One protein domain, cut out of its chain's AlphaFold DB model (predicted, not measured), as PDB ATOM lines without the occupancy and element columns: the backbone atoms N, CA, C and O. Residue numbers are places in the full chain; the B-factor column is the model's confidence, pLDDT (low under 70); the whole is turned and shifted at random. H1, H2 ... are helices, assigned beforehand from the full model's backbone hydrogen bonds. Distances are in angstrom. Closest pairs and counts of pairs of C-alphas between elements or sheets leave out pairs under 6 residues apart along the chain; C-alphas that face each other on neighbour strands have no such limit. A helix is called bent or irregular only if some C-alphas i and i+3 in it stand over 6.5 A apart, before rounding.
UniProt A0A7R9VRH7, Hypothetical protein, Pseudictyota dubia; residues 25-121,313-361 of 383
ATOM      1  N   LYS A  25     -10.300 -45.498 -16.213       91.81
ATOM      2  CA  LYS A  25     -11.438 -44.619 -15.858       91.81
ATOM      3  C   LYS A  25     -12.764 -45.392 -15.777       91.81
ATOM      4  O   LYS A  25     -13.639 -45.082 -14.975       91.81
ATOM      5  N   ILE A  26     -12.891 -46.433 -16.605       91.62
ATOM      6  CA  ILE A  26     -14.014 -47.370 -16.591       91.62
ATOM      7  C   ILE A  26     -14.039 -48.170 -15.280       91.62
ATOM      8  O   ILE A  26     -15.087 -48.235 -14.642       91.62
ATOM      9  N   ARG A  27     -12.910 -48.748 -14.844       92.81
ATOM     10  CA  ARG A  27     -12.834 -49.473 -13.569       92.81
ATOM     11  C   ARG A  27     -13.128 -48.564 -12.377       92.81
ATOM     12  O   ARG A  27     -13.901 -48.963 -11.516       92.81
ATOM     13  N   GLU A  28     -12.607 -47.339 -12.359       94.25
ATOM     14  CA  GLU A  28     -12.925 -46.353 -11.314       94.25
ATOM     15  C   GLU A  28     -14.429 -46.049 -11.255       94.25
ATOM     16  O   GLU A  28     -15.022 -46.040 -10.176       94.25
ATOM     17  N   ALA A  29     -15.075 -45.869 -12.412       96.31
ATOM     18  CA  ALA A  29     -16.521 -45.675 -12.487       96.31
ATOM     19  C   ALA A  29     -17.304 -46.901 -11.982       96.31
ATOM     20  O   ALA A  29     -18.313 -46.740 -11.297       96.31
ATOM     21  N   ILE A  30     -16.835 -48.119 -12.275       95.56
ATOM     22  CA  ILE A  30     -17.422 -49.370 -11.770       95.56
ATOM     23  C   ILE A  30     -17.292 -49.454 -10.244       95.56
ATOM     24  O   ILE A  30     -18.288 -49.672  -9.560       95.56
ATOM     25  N   VAL A  31     -16.098 -49.215  -9.693       96.56
ATOM     26  CA  VAL A  31     -15.868 -49.219  -8.237       96.56
ATOM     27  C   VAL A  31     -16.724 -48.156  -7.551       96.56
ATOM     28  O   VAL A  31     -17.334 -48.430  -6.521       96.56
ATOM     29  N   LYS A  32     -16.848 -46.964  -8.146       96.81
ATOM     30  CA  LYS A  32     -17.731 -45.904  -7.640       96.81
ATOM     31  C   LYS A  32     -19.199 -46.344  -7.602       96.81
ATOM     32  O   LYS A  32     -19.886 -46.051  -6.627       96.81
ATOM     33  N   ARG A  33     -19.680 -47.070  -8.621       97.12
ATOM     34  CA  ARG A  33     -21.039 -47.647  -8.623       97.12
ATOM     35  C   ARG A  33     -21.215 -48.684  -7.516       97.12
ATOM     36  O   ARG A  33     -22.229 -48.642  -6.828       97.12
ATOM     37  N   TYR A  34     -20.232 -49.556  -7.292       97.56
ATOM     38  CA  TYR A  34     -20.302 -50.517  -6.188       97.56
ATOM     39  C   TYR A  34     -20.261 -49.843  -4.821       97.56
ATOM     40  O   TYR A  34     -21.056 -50.214  -3.970       97.56
ATOM     41  N   ARG A  35     -19.443 -48.802  -4.618       96.94
ATOM     42  CA  ARG A  35     -19.489 -47.992  -3.386       96.94
ATOM     43  C   ARG A  35     -20.870 -47.384  -3.150       96.94
ATOM     44  O   ARG A  35     -21.372 -47.427  -2.035       96.94
ATOM     45  N   ARG A  36     -21.526 -46.891  -4.204       96.75
ATOM     46  CA  ARG A  36     -22.914 -46.423  -4.096       96.75
ATOM     47  C   ARG A  36     -23.872 -47.554  -3.710       96.75
ATOM     48  O   ARG A  36     -24.711 -47.348  -2.846       96.75
ATOM     49  N   SER A  37     -23.733 -48.735  -4.312       97.19
ATOM     50  CA  SER A  37     -24.537 -49.913  -3.955       97.19
ATOM     51  C   SER A  37     -24.317 -50.356  -2.507       97.19
ATOM     52  O   SER A  37     -25.270 -50.730  -1.838       97.19
ATOM     53  N   ILE A  38     -23.075 -50.291  -2.019       97.31
ATOM     54  CA  ILE A  38     -22.712 -50.588  -0.630       97.31
ATOM     55  C   ILE A  38     -23.406 -49.607   0.320       97.31
ATOM     56  O   ILE A  38     -24.073 -50.044   1.248       97.31
ATOM     57  N   SER A  39     -23.345 -48.302   0.039       97.69
ATOM     58  CA  SER A  39     -24.051 -47.285   0.832       97.69
ATOM     59  C   SER A  39     -25.569 -47.517   0.856       97.69
ATOM     60  O   SER A  39     -26.181 -47.427   1.917       97.69
ATOM     61  N   LEU A  40     -26.181 -47.909  -0.272       97.44
ATOM     62  CA  LEU A  40     -27.602 -48.282  -0.306       97.44
ATOM     63  C   LEU A  40     -27.903 -49.512   0.565       97.44
ATOM     64  O   LEU A  40     -28.882 -49.498   1.304       97.44
ATOM     65  N   HIS A  41     -27.052 -50.541   0.542       97.44
ATOM     66  CA  HIS A  41     -27.200 -51.691   1.439       97.44
ATOM     67  C   HIS A  41     -27.022 -51.305   2.912       97.44
ATOM     68  O   HIS A  41     -27.783 -51.779   3.749       97.44
ATOM     69  N   SER A  42     -26.093 -50.404   3.245       97.94
ATOM     70  CA  SER A  42     -25.952 -49.861   4.604       97.94
ATOM     71  C   SER A  42     -27.252 -49.187   5.080       97.94
ATOM     72  O   SER A  42     -27.635 -49.348   6.239       97.94
ATOM     73  N   ILE A  43     -27.973 -48.489   4.190       98.38
ATOM     74  CA  ILE A  43     -29.298 -47.911   4.485       98.38
ATOM     75  C   ILE A  43     -30.356 -49.013   4.655       98.38
ATOM     76  O   ILE A  43     -31.161 -48.940   5.581       98.38
ATOM     77  N   GLU A  44     -30.354 -50.057   3.818       98.00
ATOM     78  CA  GLU A  44     -31.242 -51.219   4.003       98.00
ATOM     79  C   GLU A  44     -31.009 -51.910   5.356       98.00
ATOM     80  O   GLU A  44     -31.967 -52.284   6.035       98.00
ATOM     81  N   HIS A  45     -29.746 -52.057   5.773       97.81
ATOM     82  CA  HIS A  45     -29.390 -52.616   7.078       97.81
ATOM     83  C   HIS A  45     -29.889 -51.732   8.217       97.81
ATOM     84  O   HIS A  45     -30.475 -52.263   9.157       97.81
ATOM     85  N   LEU A  46     -29.732 -50.407   8.112       98.19
ATOM     86  CA  LEU A  46     -30.295 -49.457   9.074       98.19
ATOM     87  C   LEU A  46     -31.813 -49.629   9.203       98.19
ATOM     88  O   LEU A  46     -32.302 -49.831  10.306       98.19
ATOM     89  N   VAL A  47     -32.551 -49.597   8.088       98.06
ATOM     90  CA  VAL A  47     -34.019 -49.734   8.085       98.06
ATOM     91  C   VAL A  47     -34.453 -51.047   8.734       98.06
ATOM     92  O   VAL A  47     -35.354 -51.054   9.568       98.06
ATOM     93  N   ARG A  48     -33.783 -52.153   8.397       96.81
ATOM     94  CA  ARG A  48     -34.066 -53.461   8.996       96.81
ATOM     95  C   ARG A  48     -33.790 -53.486  10.500       96.81
ATOM     96  O   ARG A  48     -34.516 -54.153  11.224       96.81
ATOM     97  N   LEU A  49     -32.747 -52.802  10.968       96.94
ATOM     98  CA  LEU A  49     -32.441 -52.712  12.399       96.94
ATOM     99  C   LEU A  49     -33.436 -51.813  13.138       96.94
ATOM    100  O   LEU A  49     -33.808 -52.148  14.253       96.94
ATOM    101  N   LEU A  50     -33.922 -50.735  12.515       97.44
ATOM    102  CA  LEU A  50     -34.974 -49.880  13.081       97.44
ATOM    103  C   LEU A  50     -36.342 -50.583  13.166       97.44
ATOM    104  O   LEU A  50     -37.195 -50.163  13.942       97.44
ATOM    105  N   ALA A  51     -36.559 -51.658  12.402       96.44
ATOM    106  CA  ALA A  51     -37.716 -52.548  12.562       96.44
ATOM    107  C   ALA A  51     -37.635 -53.430  13.815       96.44
ATOM    108  O   ALA A  51     -38.654 -53.963  14.260       96.44
ATOM    109  N   ASP A  52     -36.447 -53.591  14.403       95.06
ATOM    110  CA  ASP A  52     -36.312 -54.217  15.710       95.06
ATOM    111  C   ASP A  52     -36.514 -53.160  16.797       95.06
ATOM    112  O   ASP A  52     -35.727 -52.222  16.936       95.06
ATOM    113  N   GLY A  53     -37.555 -53.342  17.613       93.50
ATOM    114  CA  GLY A  53     -37.904 -52.421  18.698       93.50
ATOM    115  C   GLY A  53     -36.761 -52.144  19.682       93.50
ATOM    116  O   GLY A  53     -36.785 -51.117  20.358       93.50
ATOM    117  N   GLN A  54     -35.724 -52.989  19.730       95.56
ATOM    118  CA  GLN A  54     -34.516 -52.733  20.522       95.56
ATOM    119  C   GLN A  54     -33.728 -51.496  20.079       95.56
ATOM    120  O   GLN A  54     -32.980 -50.965  20.897       95.56
ATOM    121  N   PHE A  55     -33.881 -51.047  18.831       97.25
ATOM    122  CA  PHE A  55     -33.182 -49.890  18.266       97.25
ATOM    123  C   PHE A  55     -34.117 -48.709  17.954       97.25
ATOM    124  O   PHE A  55     -33.723 -47.799  17.229       97.25
ATOM    125  N   SER A  56     -35.333 -48.701  18.504       94.50
ATOM    126  CA  SER A  56     -36.306 -47.601  18.355       94.50
ATOM    127  C   SER A  56     -35.792 -46.256  18.892       94.50
ATOM    128  O   SER A  56     -36.090 -45.188  18.361       94.50
ATOM    129  N   ASP A  57     -34.957 -46.312  19.925       95.94
ATOM    130  CA  ASP A  57     -34.483 -45.181  20.716       95.94
ATOM    131  C   ASP A  57     -33.079 -44.684  20.326       95.94
ATOM    132  O   ASP A  57     -32.498 -43.872  21.045       95.94
ATOM    133  N   VAL A  58     -32.503 -45.152  19.210       97.25
ATOM    134  CA  VAL A  58     -31.119 -44.806  18.834       97.25
ATOM    135  C   VAL A  58     -30.948 -43.347  18.411       97.25
ATOM    136  O   VAL A  58     -31.804 -42.749  17.757       97.25
ATOM    137  N   ASP A  59     -29.777 -42.784  18.710       97.25
ATOM    138  CA  ASP A  59     -29.410 -41.434  18.287       97.25
ATOM    139  C   ASP A  59     -28.822 -41.448  16.870       97.25
ATOM    140  O   ASP A  59     -27.649 -41.766  16.634       97.25
ATOM    141  N   PHE A  60     -29.643 -41.051  15.899       97.31
ATOM    142  CA  PHE A  60     -29.236 -41.034  14.502       97.31
ATOM    143  C   PHE A  60     -28.139 -39.998  14.184       97.31
ATOM    144  O   PHE A  60     -27.398 -40.177  13.213       97.31
ATOM    145  N   ALA A  61     -27.948 -38.958  15.007       96.62
ATOM    146  CA  ALA A  61     -26.837 -38.017  14.832       96.62
ATOM    147  C   ALA A  61     -25.488 -38.732  14.987       96.62
ATOM    148  O   ALA A  61     -24.574 -38.549  14.175       96.62
ATOM    149  N   ILE A  62     -25.386 -39.602  15.996       95.94
ATOM    150  CA  ILE A  62     -24.199 -40.424  16.241       95.94
ATOM    151  C   ILE A  62     -24.010 -41.426  15.099       95.94
ATOM    152  O   ILE A  62     -22.888 -41.575  14.616       95.94
ATOM    153  N   VAL A  63     -25.090 -42.051  14.610       97.19
ATOM    154  CA  VAL A  63     -25.025 -42.981  13.467       97.19
ATOM    155  C   VAL A  63     -24.441 -42.297  12.227       97.19
ATOM    156  O   VAL A  63     -23.480 -42.806  11.650       97.19
ATOM    157  N   ARG A  64     -24.936 -41.107  11.853       96.31
ATOM    158  CA  ARG A  64     -24.404 -40.330  10.713       96.31
ATOM    159  C   ARG A  64     -22.949 -39.902  10.899       96.31
ATOM    160  O   ARG A  64     -22.201 -39.806   9.924       96.31
ATOM    161  N   LYS A  65     -22.550 -39.597  12.138       95.94
ATOM    162  CA  LYS A  65     -21.165 -39.234  12.468       95.94
ATOM    163  C   LYS A  65     -20.234 -40.436  12.289       95.94
ATOM    164  O   LYS A  65     -19.155 -40.281  11.717       95.94
ATOM    165  N   GLN A  66     -20.645 -41.601  12.790       96.06
ATOM    166  CA  GLN A  66     -19.796 -42.786  12.930       96.06
ATOM    167  C   GLN A  66     -19.771 -43.700  11.701       96.06
ATOM    168  O   GLN A  66     -18.766 -44.373  11.504       96.06
ATOM    169  N   VAL A  67     -20.829 -43.722  10.887       97.69
ATOM    170  CA  VAL A  67     -20.919 -44.561   9.682       97.69
ATOM    171  C   VAL A  67     -20.855 -43.666   8.449       97.69
ATOM    172  O   VAL A  67     -21.822 -42.974   8.122       97.69
ATOM    173  N   SER A  68     -19.715 -43.660   7.756       96.94
ATOM    174  CA  SER A  68     -19.473 -42.716   6.654       96.94
ATOM    175  C   SER A  68     -20.485 -42.848   5.510       96.94
ATOM    176  O   SER A  68     -20.968 -41.836   4.999       96.94
ATOM    177  N   ASP A  69     -20.887 -44.077   5.182       96.31
ATOM    178  CA  ASP A  69     -21.892 -44.392   4.159       96.31
ATOM    179  C   ASP A  69     -23.287 -43.812   4.449       96.31
ATOM    180  O   ASP A  69     -24.098 -43.680   3.530       96.31
ATOM    181  N   LEU A  70     -23.568 -43.479   5.714       97.31
ATOM    182  CA  LEU A  70     -24.836 -42.924   6.191       97.31
ATOM    183  C   LEU A  70     -24.760 -41.411   6.445       97.31
ATOM    184  O   LEU A  70     -25.743 -40.794   6.859       97.31
ATOM    185  N   ARG A  71     -23.611 -40.773   6.193       96.12
ATOM    186  CA  ARG A  71     -23.442 -39.337   6.434       96.12
ATOM    187  C   ARG A  71     -24.324 -38.493   5.523       96.12
ATOM    188  O   ARG A  71     -24.962 -37.563   6.007       96.12
ATOM    189  N   ASP A  72     -24.401 -38.848   4.245       94.25
ATOM    190  CA  ASP A  72     -25.049 -38.053   3.194       94.25
ATOM    191  C   ASP A  72     -26.297 -38.748   2.623       94.25
ATOM    192  O   ASP A  72     -26.548 -38.706   1.413       94.25
ATOM    193  N   ILE A  73     -27.081 -39.414   3.484       95.50
ATOM    194  CA  ILE A  73     -28.313 -40.097   3.065       95.50
ATOM    195  C   ILE A  73     -29.257 -39.101   2.402       95.50
ATOM    196  O   ILE A  73     -29.615 -38.072   2.974       95.50
ATOM    197  N   GLN A  74     -29.690 -39.449   1.194       96.81
ATOM    198  CA  GLN A  74     -30.722 -38.712   0.488       96.81
ATOM    199  C   GLN A  74     -32.092 -39.286   0.840       96.81
ATOM    200  O   GLN A  74     -32.255 -40.498   0.977       96.81
ATOM    201  N   PHE A  75     -33.097 -38.415   0.898       97.94
ATOM    202  CA  PHE A  75     -34.492 -38.786   1.140       97.94
ATOM    203  C   PHE A  75     -34.966 -39.966   0.267       97.94
ATOM    204  O   PHE A  75     -35.468 -40.966   0.775       97.94
ATOM    205  N   ASN A  76     -34.709 -39.894  -1.044       98.06
ATOM    206  CA  ASN A  76     -35.113 -40.933  -1.997       98.06
ATOM    207  C   ASN A  76     -34.451 -42.294  -1.734       98.06
ATOM    208  O   ASN A  76     -35.062 -43.327  -2.005       98.06
ATOM    209  N   ASP A  77     -33.218 -42.319  -1.219       97.75
ATOM    210  CA  ASP A  77     -32.530 -43.578  -0.917       97.75
ATOM    211  C   ASP A  77     -33.230 -44.305   0.233       97.75
ATOM    212  O   ASP A  77     -33.451 -45.514   0.166       97.75
ATOM    213  N   LEU A  78     -33.639 -43.552   1.254       98.06
ATOM    214  CA  LEU A  78     -34.345 -44.082   2.412       98.06
ATOM    215  C   LEU A  78     -35.757 -44.567   2.053       98.06
ATOM    216  O   LEU A  78     -36.142 -45.663   2.455       98.06
ATOM    217  N   VAL A  79     -36.498 -43.809   1.237       98.38
ATOM    218  CA  VAL A  79     -37.805 -44.238   0.706       98.38
ATOM    219  C   VAL A  79     -37.676 -45.563  -0.053       98.38
ATOM    220  O   VAL A  79     -38.477 -46.479   0.141       98.38
ATOM    221  N   ASN A  80     -36.655 -45.694  -0.905       98.00
ATOM    222  CA  ASN A  80     -36.416 -46.926  -1.654       98.00
ATOM    223  C   ASN A  80     -36.053 -48.097  -0.731       98.00
ATOM    224  O   ASN A  80     -36.576 -49.195  -0.920       98.00
ATOM    225  N   ALA A  81     -35.221 -47.862   0.287       98.12
ATOM    226  CA  ALA A  81     -34.874 -48.876   1.277       98.12
ATOM    227  C   ALA A  81     -36.102 -49.348   2.078       98.12
ATOM    228  O   ALA A  81     -36.281 -50.553   2.254       98.12
ATOM    229  N   LEU A  82     -36.991 -48.435   2.489       98.00
ATOM    230  CA  LEU A  82     -38.248 -48.768   3.172       98.00
ATOM    231  C   LEU A  82     -39.181 -49.604   2.288       98.00
ATOM    232  O   LEU A  82     -39.670 -50.648   2.720       98.00
ATOM    233  N   ARG A  83     -39.384 -49.196   1.026       97.62
ATOM    234  CA  ARG A  83     -40.193 -49.961   0.057       97.62
ATOM    235  C   ARG A  83     -39.640 -51.362  -0.155       97.62
ATOM    236  O   ARG A  83     -40.397 -52.327  -0.195       97.62
ATOM    237  N   HIS A  84     -38.324 -51.474  -0.283       97.06
ATOM    238  CA  HIS A  84     -37.663 -52.755  -0.486       97.06
ATOM    239  C   HIS A  84     -37.722 -53.649   0.751       97.06
ATOM    240  O   HIS A  84     -37.971 -54.845   0.625       97.06
ATOM    241  N   HIS A  85     -37.560 -53.081   1.948       96.19
ATOM    242  CA  HIS A  85     -37.746 -53.805   3.202       96.19
ATOM    243  C   HIS A  85     -39.174 -54.359   3.318       96.19
ATOM    244  O   HIS A  85     -39.344 -55.556   3.546       96.19
ATOM    245  N   ARG A  86     -40.183 -53.524   3.036       95.81
ATOM    246  CA  ARG A  86     -41.595 -53.927   2.980       95.81
ATOM    247  C   ARG A  86     -41.857 -55.016   1.936       95.81
ATOM    248  O   ARG A  86     -42.612 -55.938   2.206       95.81
ATOM    249  N   ALA A  87     -41.240 -54.933   0.758       95.38
ATOM    250  CA  ALA A  87     -41.425 -55.918  -0.310       95.38
ATOM    251  C   ALA A  87     -40.752 -57.274  -0.024       95.38
ATOM    252  O   ALA A  87     -41.204 -58.298  -0.532       95.38
ATOM    253  N   LYS A  88     -39.666 -57.291   0.762       94.75
ATOM    254  CA  LYS A  88     -38.921 -58.512   1.113       94.75
ATOM    255  C   LYS A  88     -39.616 -59.369   2.172       94.75
ATOM    256  O   LYS A  88     -39.330 -60.561   2.235       94.75
ATOM    257  N   GLN A  89     -40.465 -58.783   3.015       89.69
ATOM    258  CA  GLN A  89     -41.111 -59.495   4.116       89.69
ATOM    259  C   GLN A  89     -42.582 -59.789   3.808       89.69
ATOM    260  O   GLN A  89     -43.296 -58.913   3.314       89.69
ATOM    261  N   PRO A  90     -43.081 -60.993   4.131       87.50
ATOM    262  CA  PRO A  90     -44.515 -61.243   4.142       87.50
ATOM    263  C   PRO A  90     -45.225 -60.256   5.079       87.50
ATOM    264  O   PRO A  90     -44.747 -59.996   6.181       87.50
ATOM    265  N   LEU A  91     -46.392 -59.734   4.682       88.00
ATOM    266  CA  LEU A  91     -47.105 -58.688   5.440       88.00
ATOM    267  C   LEU A  91     -47.435 -59.078   6.892       88.00
ATOM    268  O   LEU A  91     -47.569 -58.198   7.739       88.00
ATOM    269  N   PHE A  92     -47.565 -60.376   7.181       82.81
ATOM    270  CA  PHE A  92     -47.838 -60.888   8.526       82.81
ATOM    271  C   PHE A  92     -46.589 -60.967   9.425       82.81
ATOM    272  O   PHE A  92     -46.740 -60.973  10.643       82.81
ATOM    273  N   LEU A  93     -45.382 -60.989   8.845       84.50
ATOM    274  CA  LEU A  93     -44.096 -60.901   9.559       84.50
ATOM    275  C   LEU A  93     -43.493 -59.493   9.504       84.50
ATOM    276  O   LEU A  93     -42.458 -59.237  10.112       84.50
ATOM    277  N   TYR A  94     -44.109 -58.584   8.748       91.88
ATOM    278  CA  TYR A  94     -43.598 -57.235   8.583       91.88
ATOM    279  C   TYR A  94     -43.700 -56.439   9.888       91.88
ATOM    280  O   TYR A  94     -44.799 -56.116  10.360       91.88
ATOM    281  N   CYS A  95     -42.539 -56.069  10.418       93.31
ATOM    282  CA  CYS A  95     -42.399 -55.130  11.522       93.31
ATOM    283  C   CYS A  95     -42.161 -53.730  10.952       93.31
ATOM    284  O   CYS A  95     -41.244 -53.531  10.159       93.31
ATOM    285  N   GLU A  96     -42.990 -52.763  11.346       96.69
ATOM    286  CA  GLU A  96     -42.850 -51.371  10.906       96.69
ATOM    287  C   GLU A  96     -41.571 -50.758  11.513       96.69
ATOM    288  O   GLU A  96     -41.438 -50.761  12.739       96.69
ATOM    289  N   PRO A  97     -40.625 -50.246  10.697       97.38
ATOM    290  CA  PRO A  97     -39.431 -49.570  11.194       97.38
ATOM    291  C   PRO A  97     -39.764 -48.318  12.002       97.38
ATOM    292  O   PRO A  97     -40.458 -47.430  11.502       97.38
ATOM    293  N   ASP A  98     -39.203 -48.194  13.208       97.69
ATOM    294  CA  ASP A  98     -39.297 -46.950  13.967       97.69
ATOM    295  C   ASP A  98     -38.315 -45.916  13.408       97.69
ATOM    296  O   ASP A  98     -37.115 -45.905  13.685       97.69
ATOM    297  N   ILE A  99     -38.852 -45.028  12.581       97.69
ATOM    298  CA  ILE A  99     -38.102 -43.949  11.943       97.69
ATOM    299  C   ILE A  99     -38.069 -42.665  12.783       97.69
ATOM    300  O   ILE A  99     -37.591 -41.642  12.295       97.69
ATOM    301  N   SER A 100     -38.557 -42.668  14.028       97.62
ATOM    302  CA  SER A 100     -38.679 -41.454  14.854       97.62
ATOM    303  C   SER A 100     -37.351 -40.714  15.042       97.62
ATOM    304  O   SER A 100     -37.323 -39.479  15.018       97.62
ATOM    305  N   CYS A 101     -36.237 -41.448  15.129       96.62
ATOM    306  CA  CYS A 101     -34.882 -40.898  15.238       96.62
ATOM    307  C   CYS A 101     -34.446 -40.064  14.015       96.62
ATOM    308  O   CYS A 101     -33.520 -39.256  14.104       96.62
ATOM    309  N   LEU A 102     -35.130 -40.210  12.876       97.19
ATOM    310  CA  LEU A 102     -34.829 -39.503  11.632       97.19
ATOM    311  C   LEU A 102     -35.497 -38.125  11.548       97.19
ATOM    312  O   LEU A 102     -35.074 -37.293  10.746       97.19
ATOM    313  N   LYS A 103     -36.506 -37.854  12.386       97.50
ATOM    314  CA  LYS A 103     -37.310 -36.622  12.347       97.50
ATOM    315  C   LYS A 103     -36.485 -35.323  12.313       97.50
ATOM    316  O   LYS A 103     -36.835 -34.456  11.519       97.50
ATOM    317  N   PRO A 104     -35.393 -35.154  13.089       97.31
ATOM    318  CA  PRO A 104     -34.610 -33.913  13.070       97.31
ATOM    319  C   PRO A 104     -33.866 -33.641  11.752       97.31
ATOM    320  O   PRO A 104     -33.358 -32.540  11.555       97.31
ATOM    321  N   PHE A 105     -33.759 -34.632  10.864       97.00
ATOM    322  CA  PHE A 105     -32.915 -34.571   9.668       97.00
ATOM    323  C   PHE A 105     -33.689 -34.373   8.367       97.00
ATOM    324  O   PHE A 105     -33.072 -34.228   7.312       97.00
ATOM    325  N   PHE A 106     -35.018 -34.355   8.436       97.19
ATOM    326  CA  PHE A 106     -35.897 -34.201   7.287       97.19
ATOM    327  C   PHE A 106     -36.934 -33.110   7.550       97.19
ATOM    328  O   PHE A 106     -37.269 -32.798   8.692       97.19
ATOM    329  N   THR A 107     -37.446 -32.515   6.475       97.81
ATOM    330  CA  THR A 107     -38.597 -31.606   6.580       97.81
ATOM    331  C   THR A 107     -39.835 -32.368   7.062       97.81
ATOM    332  O   THR A 107     -39.912 -33.588   6.911       97.81
ATOM    333  N   ALA A 108     -40.819 -31.663   7.628       97.75
ATOM    334  CA  ALA A 108     -42.049 -32.295   8.112       97.75
ATOM    335  C   ALA A 108     -42.764 -33.097   7.008       97.75
ATOM    336  O   ALA A 108     -43.180 -34.225   7.255       97.75
ATOM    337  N   ASP A 109     -42.827 -32.556   5.787       98.25
ATOM    338  CA  ASP A 109     -43.464 -33.212   4.638       98.25
ATOM    339  C   ASP A 109     -42.731 -34.498   4.237       98.25
ATOM    340  O   ASP A 109     -43.350 -35.549   4.098       98.25
ATOM    341  N   GLN A 110     -41.398 -34.441   4.142       98.19
ATOM    342  CA  GLN A 110     -40.570 -35.622   3.882       98.19
ATOM    343  C   GLN A 110     -40.738 -36.677   4.978       98.19
ATOM    344  O   GLN A 110     -40.887 -37.860   4.691       98.19
ATOM    345  N   PHE A 111     -40.725 -36.271   6.246       98.12
ATOM    346  CA  PHE A 111     -40.875 -37.210   7.352       98.12
ATOM    347  C   PHE A 111     -42.248 -37.896   7.349       98.12
ATOM    348  O   PHE A 111     -42.328 -39.102   7.583       98.12
ATOM    349  N   ASN A 112     -43.313 -37.156   7.031       97.94
ATOM    350  CA  ASN A 112     -44.648 -37.728   6.871       97.94
ATOM    351  C   ASN A 112     -44.689 -38.735   5.715       97.94
ATOM    352  O   ASN A 112     -45.199 -39.833   5.903       97.94
ATOM    353  N   GLU A 113     -44.060 -38.436   4.573       98.12
ATOM    354  CA  GLU A 113     -43.965 -39.394   3.463       98.12
ATOM    355  C   GLU A 113     -43.190 -40.666   3.861       98.12
ATOM    356  O   GLU A 113     -43.610 -41.771   3.523       98.12
ATOM    357  N   LEU A 114     -42.092 -40.553   4.622       98.12
ATOM    358  CA  LEU A 114     -41.379 -41.734   5.138       98.12
ATOM    359  C   LEU A 114     -42.280 -42.585   6.030       98.12
ATOM    360  O   LEU A 114     -42.267 -43.812   5.914       98.12
ATOM    361  N   LYS A 115     -43.059 -41.936   6.899       97.69
ATOM    362  CA  LYS A 115     -44.004 -42.610   7.787       97.69
ATOM    363  C   LYS A 115     -45.088 -43.325   6.988       97.69
ATOM    364  O   LYS A 115     -45.356 -44.487   7.262       97.69
ATOM    365  N   ASP A 116     -45.636 -42.685   5.960       97.56
ATOM    366  CA  ASP A 116     -46.646 -43.287   5.086       97.56
ATOM    367  C   ASP A 116     -46.095 -44.494   4.307       97.56
ATOM    368  O   ASP A 116     -46.798 -45.485   4.106       97.56
ATOM    369  N   VAL A 117     -44.828 -44.443   3.882       97.44
ATOM    370  CA  VAL A 117     -44.167 -45.556   3.177       97.44
ATOM    371  C   VAL A 117     -43.867 -46.730   4.115       97.44
ATOM    372  O   VAL A 117     -44.026 -47.886   3.703       97.44
ATOM    373  N   ALA A 118     -43.419 -46.445   5.343       96.69
ATOM    374  CA  ALA A 118     -43.144 -47.446   6.373       96.69
ATOM    375  C   ALA A 118     -44.434 -48.097   6.897       96.69
ATOM    376  O   ALA A 118     -44.469 -49.299   7.155       96.69
ATOM    377  N   HIS A 119     -45.510 -47.321   7.006       96.44
ATOM    378  CA  HIS A 119     -46.761 -47.798   7.560       96.44
ATOM    379  C   HIS A 119     -47.446 -48.828   6.651       96.44
ATOM    380  O   HIS A 119     -47.574 -48.673   5.431       96.44
ATOM    381  N   VAL A 120     -47.938 -49.898   7.274       93.50
ATOM    382  CA  VAL A 120     -48.802 -50.890   6.631       93.50
ATOM    383  C   VAL A 120     -50.174 -50.799   7.268       93.50
ATOM    384  O   VAL A 120     -50.330 -51.022   8.467       93.50
ATOM    385  N   ASN A 121     -51.178 -50.502   6.445       93.94
ATOM    386  CA  ASN A 121     -52.546 -50.388   6.913       93.94
ATOM    387  C   ASN A 121     -53.012 -51.741   7.474       93.94
ATOM    388  O   ASN A 121     -52.797 -52.789   6.863       93.94
ATOM    389  N   LYS A 313     -26.615 -48.910  22.643       97.31
ATOM    390  CA  LYS A 313     -27.412 -49.462  21.535       97.31
ATOM    391  C   LYS A 313     -27.076 -48.769  20.222       97.31
ATOM    392  O   LYS A 313     -26.849 -49.450  19.229       97.31
ATOM    393  N   THR A 314     -26.952 -47.444  20.234       97.25
ATOM    394  CA  THR A 314     -26.573 -46.644  19.062       97.25
ATOM    395  C   THR A 314     -25.193 -47.047  18.543       97.25
ATOM    396  O   THR A 314     -25.044 -47.393  17.373       97.25
ATOM    397  N   GLN A 315     -24.184 -47.115  19.420       95.94
ATOM    398  CA  GLN A 315     -22.853 -47.605  19.040       95.94
ATOM    399  C   GLN A 315     -22.895 -49.054  18.543       95.94
ATOM    400  O   GLN A 315     -22.148 -49.438  17.641       95.94
ATOM    401  N   PHE A 316     -23.718 -49.897  19.162       96.62
ATOM    402  CA  PHE A 316     -23.850 -51.291  18.768       96.62
ATOM    403  C   PHE A 316     -24.475 -51.418  17.375       96.62
ATOM    404  O   PHE A 316     -23.907 -52.122  16.545       96.62
ATOM    405  N   LEU A 317     -25.522 -50.647  17.073       97.62
ATOM    406  CA  LEU A 317     -26.123 -50.527  15.744       97.62
ATOM    407  C   LEU A 317     -25.094 -50.095  14.689       97.62
ATOM    408  O   LEU A 317     -24.986 -50.755  13.656       97.62
ATOM    409  N   CYS A 318     -24.265 -49.080  14.964       97.88
ATOM    410  CA  CYS A 318     -23.178 -48.681  14.057       97.88
ATOM    411  C   CYS A 318     -22.218 -49.845  13.758       97.88
ATOM    412  O   CYS A 318     -21.868 -50.086  12.604       97.88
ATOM    413  N   ASN A 319     -21.814 -50.599  14.791       96.81
ATOM    414  CA  ASN A 319     -20.933 -51.759  14.616       96.81
ATOM    415  C   ASN A 319     -21.595 -52.864  13.779       96.81
ATOM    416  O   ASN A 319     -20.928 -53.469  12.941       96.81
ATOM    417  N   ILE A 320     -22.889 -53.125  13.995       97.19
ATOM    418  CA  ILE A 320     -23.647 -54.125  13.233       97.19
ATOM    419  C   ILE A 320     -23.687 -53.734  11.753       97.19
ATOM    420  O   ILE A 320     -23.363 -54.568  10.908       97.19
ATOM    421  N   ILE A 321     -24.025 -52.476  11.443       98.06
ATOM    422  CA  ILE A 321     -24.086 -51.974  10.063       98.06
ATOM    423  C   ILE A 321     -22.718 -52.116   9.397       98.06
ATOM    424  O   ILE A 321     -22.618 -52.753   8.355       98.06
ATOM    425  N   LEU A 322     -21.646 -51.618  10.019       97.75
ATOM    426  CA  LEU A 322     -20.300 -51.688   9.440       97.75
ATOM    427  C   LEU A 322     -19.831 -53.131   9.203       97.75
ATOM    428  O   LEU A 322     -19.256 -53.425   8.155       97.75
ATOM    429  N   ASN A 323     -20.094 -54.052  10.135       97.31
ATOM    430  CA  ASN A 323     -19.752 -55.463   9.943       97.31
ATOM    431  C   ASN A 323     -20.573 -56.109   8.815       97.31
ATOM    432  O   ASN A 323     -20.011 -56.845   8.004       97.31
ATOM    433  N   GLN A 324     -21.874 -55.820   8.720       96.56
ATOM    434  CA  GLN A 324     -22.716 -56.299   7.617       96.56
ATOM    435  C   GLN A 324     -22.239 -55.750   6.270       96.56
ATOM    436  O   GLN A 324     -22.121 -56.500   5.303       96.56
ATOM    437  N   THR A 325     -21.845 -54.482   6.233       97.25
ATOM    438  CA  THR A 325     -21.258 -53.851   5.054       97.25
ATOM    439  C   THR A 325     -19.928 -54.504   4.655       97.25
ATOM    440  O   THR A 325     -19.686 -54.734   3.469       97.25
ATOM    441  N   VAL A 326     -19.086 -54.909   5.616       97.12
ATOM    442  CA  VAL A 326     -17.892 -55.730   5.332       97.12
ATOM    443  C   VAL A 326     -18.281 -57.063   4.679       97.12
ATOM    444  O   VAL A 326     -17.654 -57.450   3.691       97.12
ATOM    445  N   HIS A 327     -19.314 -57.749   5.174       95.94
ATOM    446  CA  HIS A 327     -19.801 -58.991   4.559       95.94
ATOM    447  C   HIS A 327     -20.311 -58.778   3.129       95.94
ATOM    448  O   HIS A 327     -19.982 -59.571   2.247       95.94
ATOM    449  N   ASP A 328     -21.036 -57.691   2.865       96.25
ATOM    450  CA  ASP A 328     -21.510 -57.360   1.517       96.25
ATOM    451  C   ASP A 328     -20.345 -57.119   0.546       96.25
ATOM    452  O   ASP A 328     -20.353 -57.621  -0.583       96.25
ATOM    453  N   VAL A 329     -19.299 -56.413   0.993       97.75
ATOM    454  CA  VAL A 329     -18.073 -56.182   0.208       97.75
ATOM    455  C   VAL A 329     -17.365 -57.495  -0.119       97.75
ATOM    456  O   VAL A 329     -16.950 -57.702  -1.264       97.75
ATOM    457  N   LEU A 330     -17.250 -58.402   0.854       96.81
ATOM    458  CA  LEU A 330     -16.684 -59.732   0.627       96.81
ATOM    459  C   LEU A 330     -17.550 -60.548  -0.344       96.81
ATOM    460  O   LEU A 330     -17.014 -61.175  -1.255       96.81
ATOM    461  N   GLY A 331     -18.877 -60.440  -0.256       96.25
ATOM    462  CA  GLY A 331     -19.792 -61.059  -1.211       96.25
ATOM    463  C   GLY A 331     -19.645 -60.524  -2.644       96.25
ATOM    464  O   GLY A 331     -19.852 -61.273  -3.601       96.25
ATOM    465  N   TYR A 332     -19.276 -59.251  -2.830       97.50
ATOM    466  CA  TYR A 332     -18.928 -58.706  -4.150       97.50
ATOM    467  C   TYR A 332     -17.579 -59.214  -4.664       97.50
ATOM    468  O   TYR A 332     -17.428 -59.426  -5.870       97.50
ATOM    469  N   LEU A 333     -16.606 -59.420  -3.773       97.38
ATOM    470  CA  LEU A 333     -15.317 -60.018  -4.116       97.38
ATOM    471  C   LEU A 333     -15.483 -61.473  -4.577       97.38
ATOM    472  O   LEU A 333     -14.968 -61.839  -5.630       97.38
ATOM    473  N   GLU A 334     -16.242 -62.281  -3.836       97.50
ATOM    474  CA  GLU A 334     -16.508 -63.691  -4.162       97.50
ATOM    475  C   GLU A 334     -17.204 -63.857  -5.520       97.50
ATOM    476  O   GLU A 334     -16.887 -64.769  -6.281       97.50
ATOM    477  N   ARG A 335     -18.103 -62.929  -5.867       97.75
ATOM    478  CA  ARG A 335     -18.792 -62.889  -7.167       97.75
ATOM    479  C   ARG A 335     -17.937 -62.319  -8.310       97.75
ATOM    480  O   ARG A 335     -18.428 -62.208  -9.431       97.75
ATOM    481  N   GLY A 336     -16.690 -61.921  -8.049       96.25
ATOM    482  CA  GLY A 336     -15.789 -61.327  -9.046       96.25
ATOM    483  C   GLY A 336     -16.181 -59.913  -9.495       96.25
ATOM    484  O   GLY A 336     -15.703 -59.430 -10.521       96.25
ATOM    485  N   LEU A 337     -17.057 -59.237  -8.746       96.81
ATOM    486  CA  LEU A 337     -17.533 -57.887  -9.057       96.81
ATOM    487  C   LEU A 337     -16.501 -56.829  -8.630       96.81
ATOM    488  O   LEU A 337     -16.260 -55.849  -9.348       96.81
ATOM    489  N   LEU A 338     -15.819 -57.075  -7.509       97.50
ATOM    490  CA  LEU A 338     -14.674 -56.302  -7.028       97.50
ATOM    491  C   LEU A 338     -13.364 -57.079  -7.190       97.50
ATOM    492  O   LEU A 338     -13.330 -58.299  -7.061       97.50
ATOM    493  N   LEU A 339     -12.269 -56.359  -7.445       95.69
ATOM    494  CA  LEU A 339     -10.929 -56.931  -7.361       95.69
ATOM    495  C   LEU A 339     -10.527 -57.057  -5.890       95.69
ATOM    496  O   LEU A 339     -10.940 -56.255  -5.052       95.69
ATOM    497  N   LYS A 340      -9.643 -58.013  -5.586       96.38
ATOM    498  CA  LYS A 340      -9.134 -58.232  -4.222       96.38
ATOM    499  C   LYS A 340      -8.583 -56.952  -3.588       96.38
ATOM    500  O   LYS A 340      -8.945 -56.631  -2.467       96.38
ATOM    501  N   THR A 341      -7.775 -56.191  -4.322       94.69
ATOM    502  CA  THR A 341      -7.172 -54.938  -3.837       94.69
ATOM    503  C   THR A 341      -8.201 -53.839  -3.557       94.69
ATOM    504  O   THR A 341      -8.019 -53.043  -2.641       94.69
ATOM    505  N   GLU A 342      -9.291 -53.789  -4.326       96.00
ATOM    506  CA  GLU A 342     -10.372 -52.817  -4.137       96.00
ATOM    507  C   GLU A 342     -11.219 -53.178  -2.917       96.00
ATOM    508  O   GLU A 342     -11.501 -52.313  -2.089       96.00
ATOM    509  N   ALA A 343     -11.573 -54.459  -2.781       97.50
ATOM    510  CA  ALA A 343     -12.276 -54.970  -1.613       97.50
ATOM    511  C   ALA A 343     -11.438 -54.778  -0.339       97.50
ATOM    512  O   ALA A 343     -11.952 -54.267   0.650       97.50
ATOM    513  N   GLU A 344     -10.136 -55.086  -0.371       96.94
ATOM    514  CA  GLU A 344      -9.214 -54.852   0.750       96.94
ATOM    515  C   GLU A 344      -9.159 -53.383   1.175       96.94
ATOM    516  O   GLU A 344      -9.118 -53.099   2.370       96.94
ATOM    517  N   HIS A 345      -9.163 -52.444   0.222       96.69
ATOM    518  CA  HIS A 345      -9.193 -51.017   0.543       96.69
ATOM    519  C   HIS A 345     -10.493 -50.632   1.251       96.69
ATOM    520  O   HIS A 345     -10.447 -49.980   2.287       96.69
ATOM    521  N   ILE A 346     -11.643 -51.052   0.716       97.75
ATOM    522  CA  ILE A 346     -12.950 -50.731   1.307       97.75
ATOM    523  C   ILE A 346     -13.073 -51.361   2.701       97.75
ATOM    524  O   ILE A 346     -13.447 -50.684   3.651       97.75
ATOM    525  N   VAL A 347     -12.696 -52.633   2.856       97.69
ATOM    526  CA  VAL A 347     -12.723 -53.322   4.154       97.69
ATOM    527  C   VAL A 347     -11.800 -52.643   5.163       97.69
ATOM    528  O   VAL A 347     -12.169 -52.523   6.327       97.69
ATOM    529  N   ARG A 348     -10.622 -52.170   4.740       97.62
ATOM    530  CA  ARG A 348      -9.714 -51.419   5.615       97.62
ATOM    531  C   ARG A 348     -10.340 -50.108   6.087       97.62
ATOM    532  O   ARG A 348     -10.232 -49.801   7.269       97.62
ATOM    533  N   ASP A 349     -10.994 -49.365   5.196       97.44
ATOM    534  CA  ASP A 349     -11.689 -48.123   5.552       97.44
ATOM    535  C   ASP A 349     -12.777 -48.399   6.609       97.44
ATOM    536  O   ASP A 349     -12.779 -47.779   7.672       97.44
ATOM    537  N   LEU A 350     -13.606 -49.428   6.395       97.19
ATOM    538  CA  LEU A 350     -14.649 -49.854   7.341       97.19
ATOM    539  C   LEU A 350     -14.078 -50.338   8.686       97.19
ATOM    540  O   LEU A 350     -14.633 -50.064   9.748       97.19
ATOM    541  N   GLN A 351     -12.944 -51.045   8.671       96.00
ATOM    542  CA  GLN A 351     -12.247 -51.475   9.888       96.00
ATOM    543  C   GLN A 351     -11.685 -50.291  10.682       96.00
ATOM    544  O   GLN A 351     -11.700 -50.325  11.913       96.00
ATOM    545  N   ASN A 352     -11.213 -49.246   9.999       96.19
ATOM    546  CA  ASN A 352     -10.772 -48.020  10.655       96.19
ATOM    547  C   ASN A 352     -11.952 -47.301  11.328       96.19
ATOM    548  O   ASN A 352     -11.794 -46.808  12.442       96.19
ATOM    549  N   GLU A 353     -13.137 -47.295  10.706       96.31
ATOM    550  CA  GLU A 353     -14.368 -46.767  11.316       96.31
ATOM    551  C   GLU A 353     -14.788 -47.579  12.552       96.31
ATOM    552  O   GLU A 353     -15.044 -47.004  13.611       96.31
ATOM    553  N   LEU A 354     -14.753 -48.915  12.481       95.06
ATOM    554  CA  LEU A 354     -14.996 -49.789  13.639       95.06
ATOM    555  C   LEU A 354     -14.010 -49.521  14.789       95.06
ATOM    556  O   LEU A 354     -14.404 -49.436  15.955       95.06
ATOM    557  N   ALA A 355     -12.722 -49.360  14.469       93.56
ATOM    558  CA  ALA A 355     -11.705 -49.013  15.455       93.56
ATOM    559  C   ALA A 355     -11.975 -47.630  16.068       93.56
ATOM    560  O   ALA A 355     -11.868 -47.467  17.282       93.56
ATOM    561  N   TYR A 356     -12.388 -46.653  15.256       93.81
ATOM    562  CA  TYR A 356     -12.755 -45.323  15.731       93.81
ATOM    563  C   TYR A 356     -13.932 -45.370  16.714       93.81
ATOM    564  O   TYR A 356     -13.823 -44.810  17.800       93.81
ATOM    565  N   ILE A 357     -15.002 -46.116  16.417       92.38
ATOM    566  CA  ILE A 357     -16.146 -46.302  17.335       92.38
ATOM    567  C   ILE A 357     -15.699 -46.943  18.654       92.38
ATOM    568  O   ILE A 357     -16.182 -46.585  19.730       92.38
ATOM    569  N   ALA A 358     -14.749 -47.879  18.604       88.25
ATOM    570  CA  ALA A 358     -14.200 -48.486  19.811       88.25
ATOM    571  C   ALA A 358     -13.444 -47.476  20.700       88.25
ATOM    572  O   ALA A 358     -13.389 -47.685  21.917       88.25
ATOM    573  N   HIS A 359     -12.909 -46.398  20.112       85.75
ATOM    574  CA  HIS A 359     -12.147 -45.343  20.782       85.75
ATOM    575  C   HIS A 359     -12.970 -44.088  21.147       85.75
ATOM    576  O   HIS A 359     -12.685 -43.501  22.188       85.75
ATOM    577  N   ASP A 360     -14.015 -43.716  20.391       83.81
ATOM    578  CA  ASP A 360     -14.881 -42.523  20.610       83.81
ATOM    579  C   ASP A 360     -15.779 -42.633  21.871       83.81
ATOM    580  O   ASP A 360     -16.626 -41.786  22.146       83.81
ATOM    581  N   LYS A 361     -15.573 -43.672  22.692       66.50
ATOM    582  CA  LYS A 361     -16.354 -44.021  23.894       66.50
ATOM    583  C   LYS A 361     -16.333 -42.982  25.020       66.50
ATOM    584  O   LYS A 361     -16.986 -43.197  26.034       66.50
TER     585      LYS A 361
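What this domain is: This is residues 25 to 121 and 313 to 361 of the 383 residues of the protein "Hypothetical protein" of Pseudictyota dubia (UniProt A0A7R9VRH7). The longest helix, H1, runs between two helix pairs: on one side the hairpin H6 and H7, with H6 crossing the later part of H1, and on the other side H3, which crosses H1 steeply and has H5 beside it. The short helix H2 packs on the hairpin near the start of H6 and the end of H7, and the small, irregular H4 sits near both H2 and H5. The printed part has 146 residues, with seven named helices in the order H1 to H7 and no named strand, and its class is all helix. It is compact, with a radius of gyration of the C-alphas of 15.8 A and spans of 46 by 35 by 29 A.

Where its parts are: Find C-alpha 25 at (-11.438, -44.619, -15.858); from there H1, residues 25 to 50, runs 37.7 A to C-alpha 50 at (-34.974, -49.880, 13.081). H6, residues 313 to 334, is 31.3 A long, and H7, residues 340 to 359, runs 28.3 A to C-alpha 359 at (-12.147, -45.343, 20.782). H3 takes residues 75 to 88, 20.2 A, and H5 residues 108 to 118, 15.3 A. H2 is residues 60 to 66, 9.7 A. H4, residues 100 to 105, 10.4 A, is irregular: C-alphas 101 and 104 are 7.3 A apart.

How they stand to each other: Start at H1, whose residues 38 to 49 alone touch H6, the hub; the closest C-alphas, of His 45 and Ile 321, are 6.1 A apart, and the two run opposite ways at a steep tilt of 39 degrees. H6 and H7 form a helical hairpin, at a shallow tilt of 10 degrees, with the C-alphas of Val 326 and Val 347 closest at 5.8 A. Residues 314 to 318 of H6 touch H2, where the C-alphas of Val 63 and Cys 318 are closest at 6.0 A. H2 and H7 only just touch, with 3 pairs of C-alphas within 8 A, the closest those of Gln 66 and Ile 357 at 6.7 A. Back on H1, residues 40 to 48 alone touch H3 at a steep tilt of 66 degrees, with the C-alphas of Glu 44 and Ala 81 closest at 5.1 A. H3 touches H5 at a shallow tilt of 15 degrees, the same way; the C-alphas of Leu 82 and Ala 118 are closest at 6.0 A. H4 is close to H5 but not clearly touching, with the C-alphas of Lys 103 and Phe 111 closest at 6.2 A. H3 and H6 are apart. Every O i to N i+4 pair is within hydrogen-bond range in H1, H2, H3, H5, H6 and H7; in H4 it is 0 of 2, beside 2 of 3 O i to N i+3 pairs.

The domain as a whole: Look for the two farthest C-alphas at Lys 25 and Asn 121, 47.3 A apart. Residues 122 to 312 are not printed, and C-alphas 121 and 313 are 29.1 A apart across this cut. The link from H3 to H4 is long. The mean pLDDT of the printed part is 95.9, and Lys 361 is under 70.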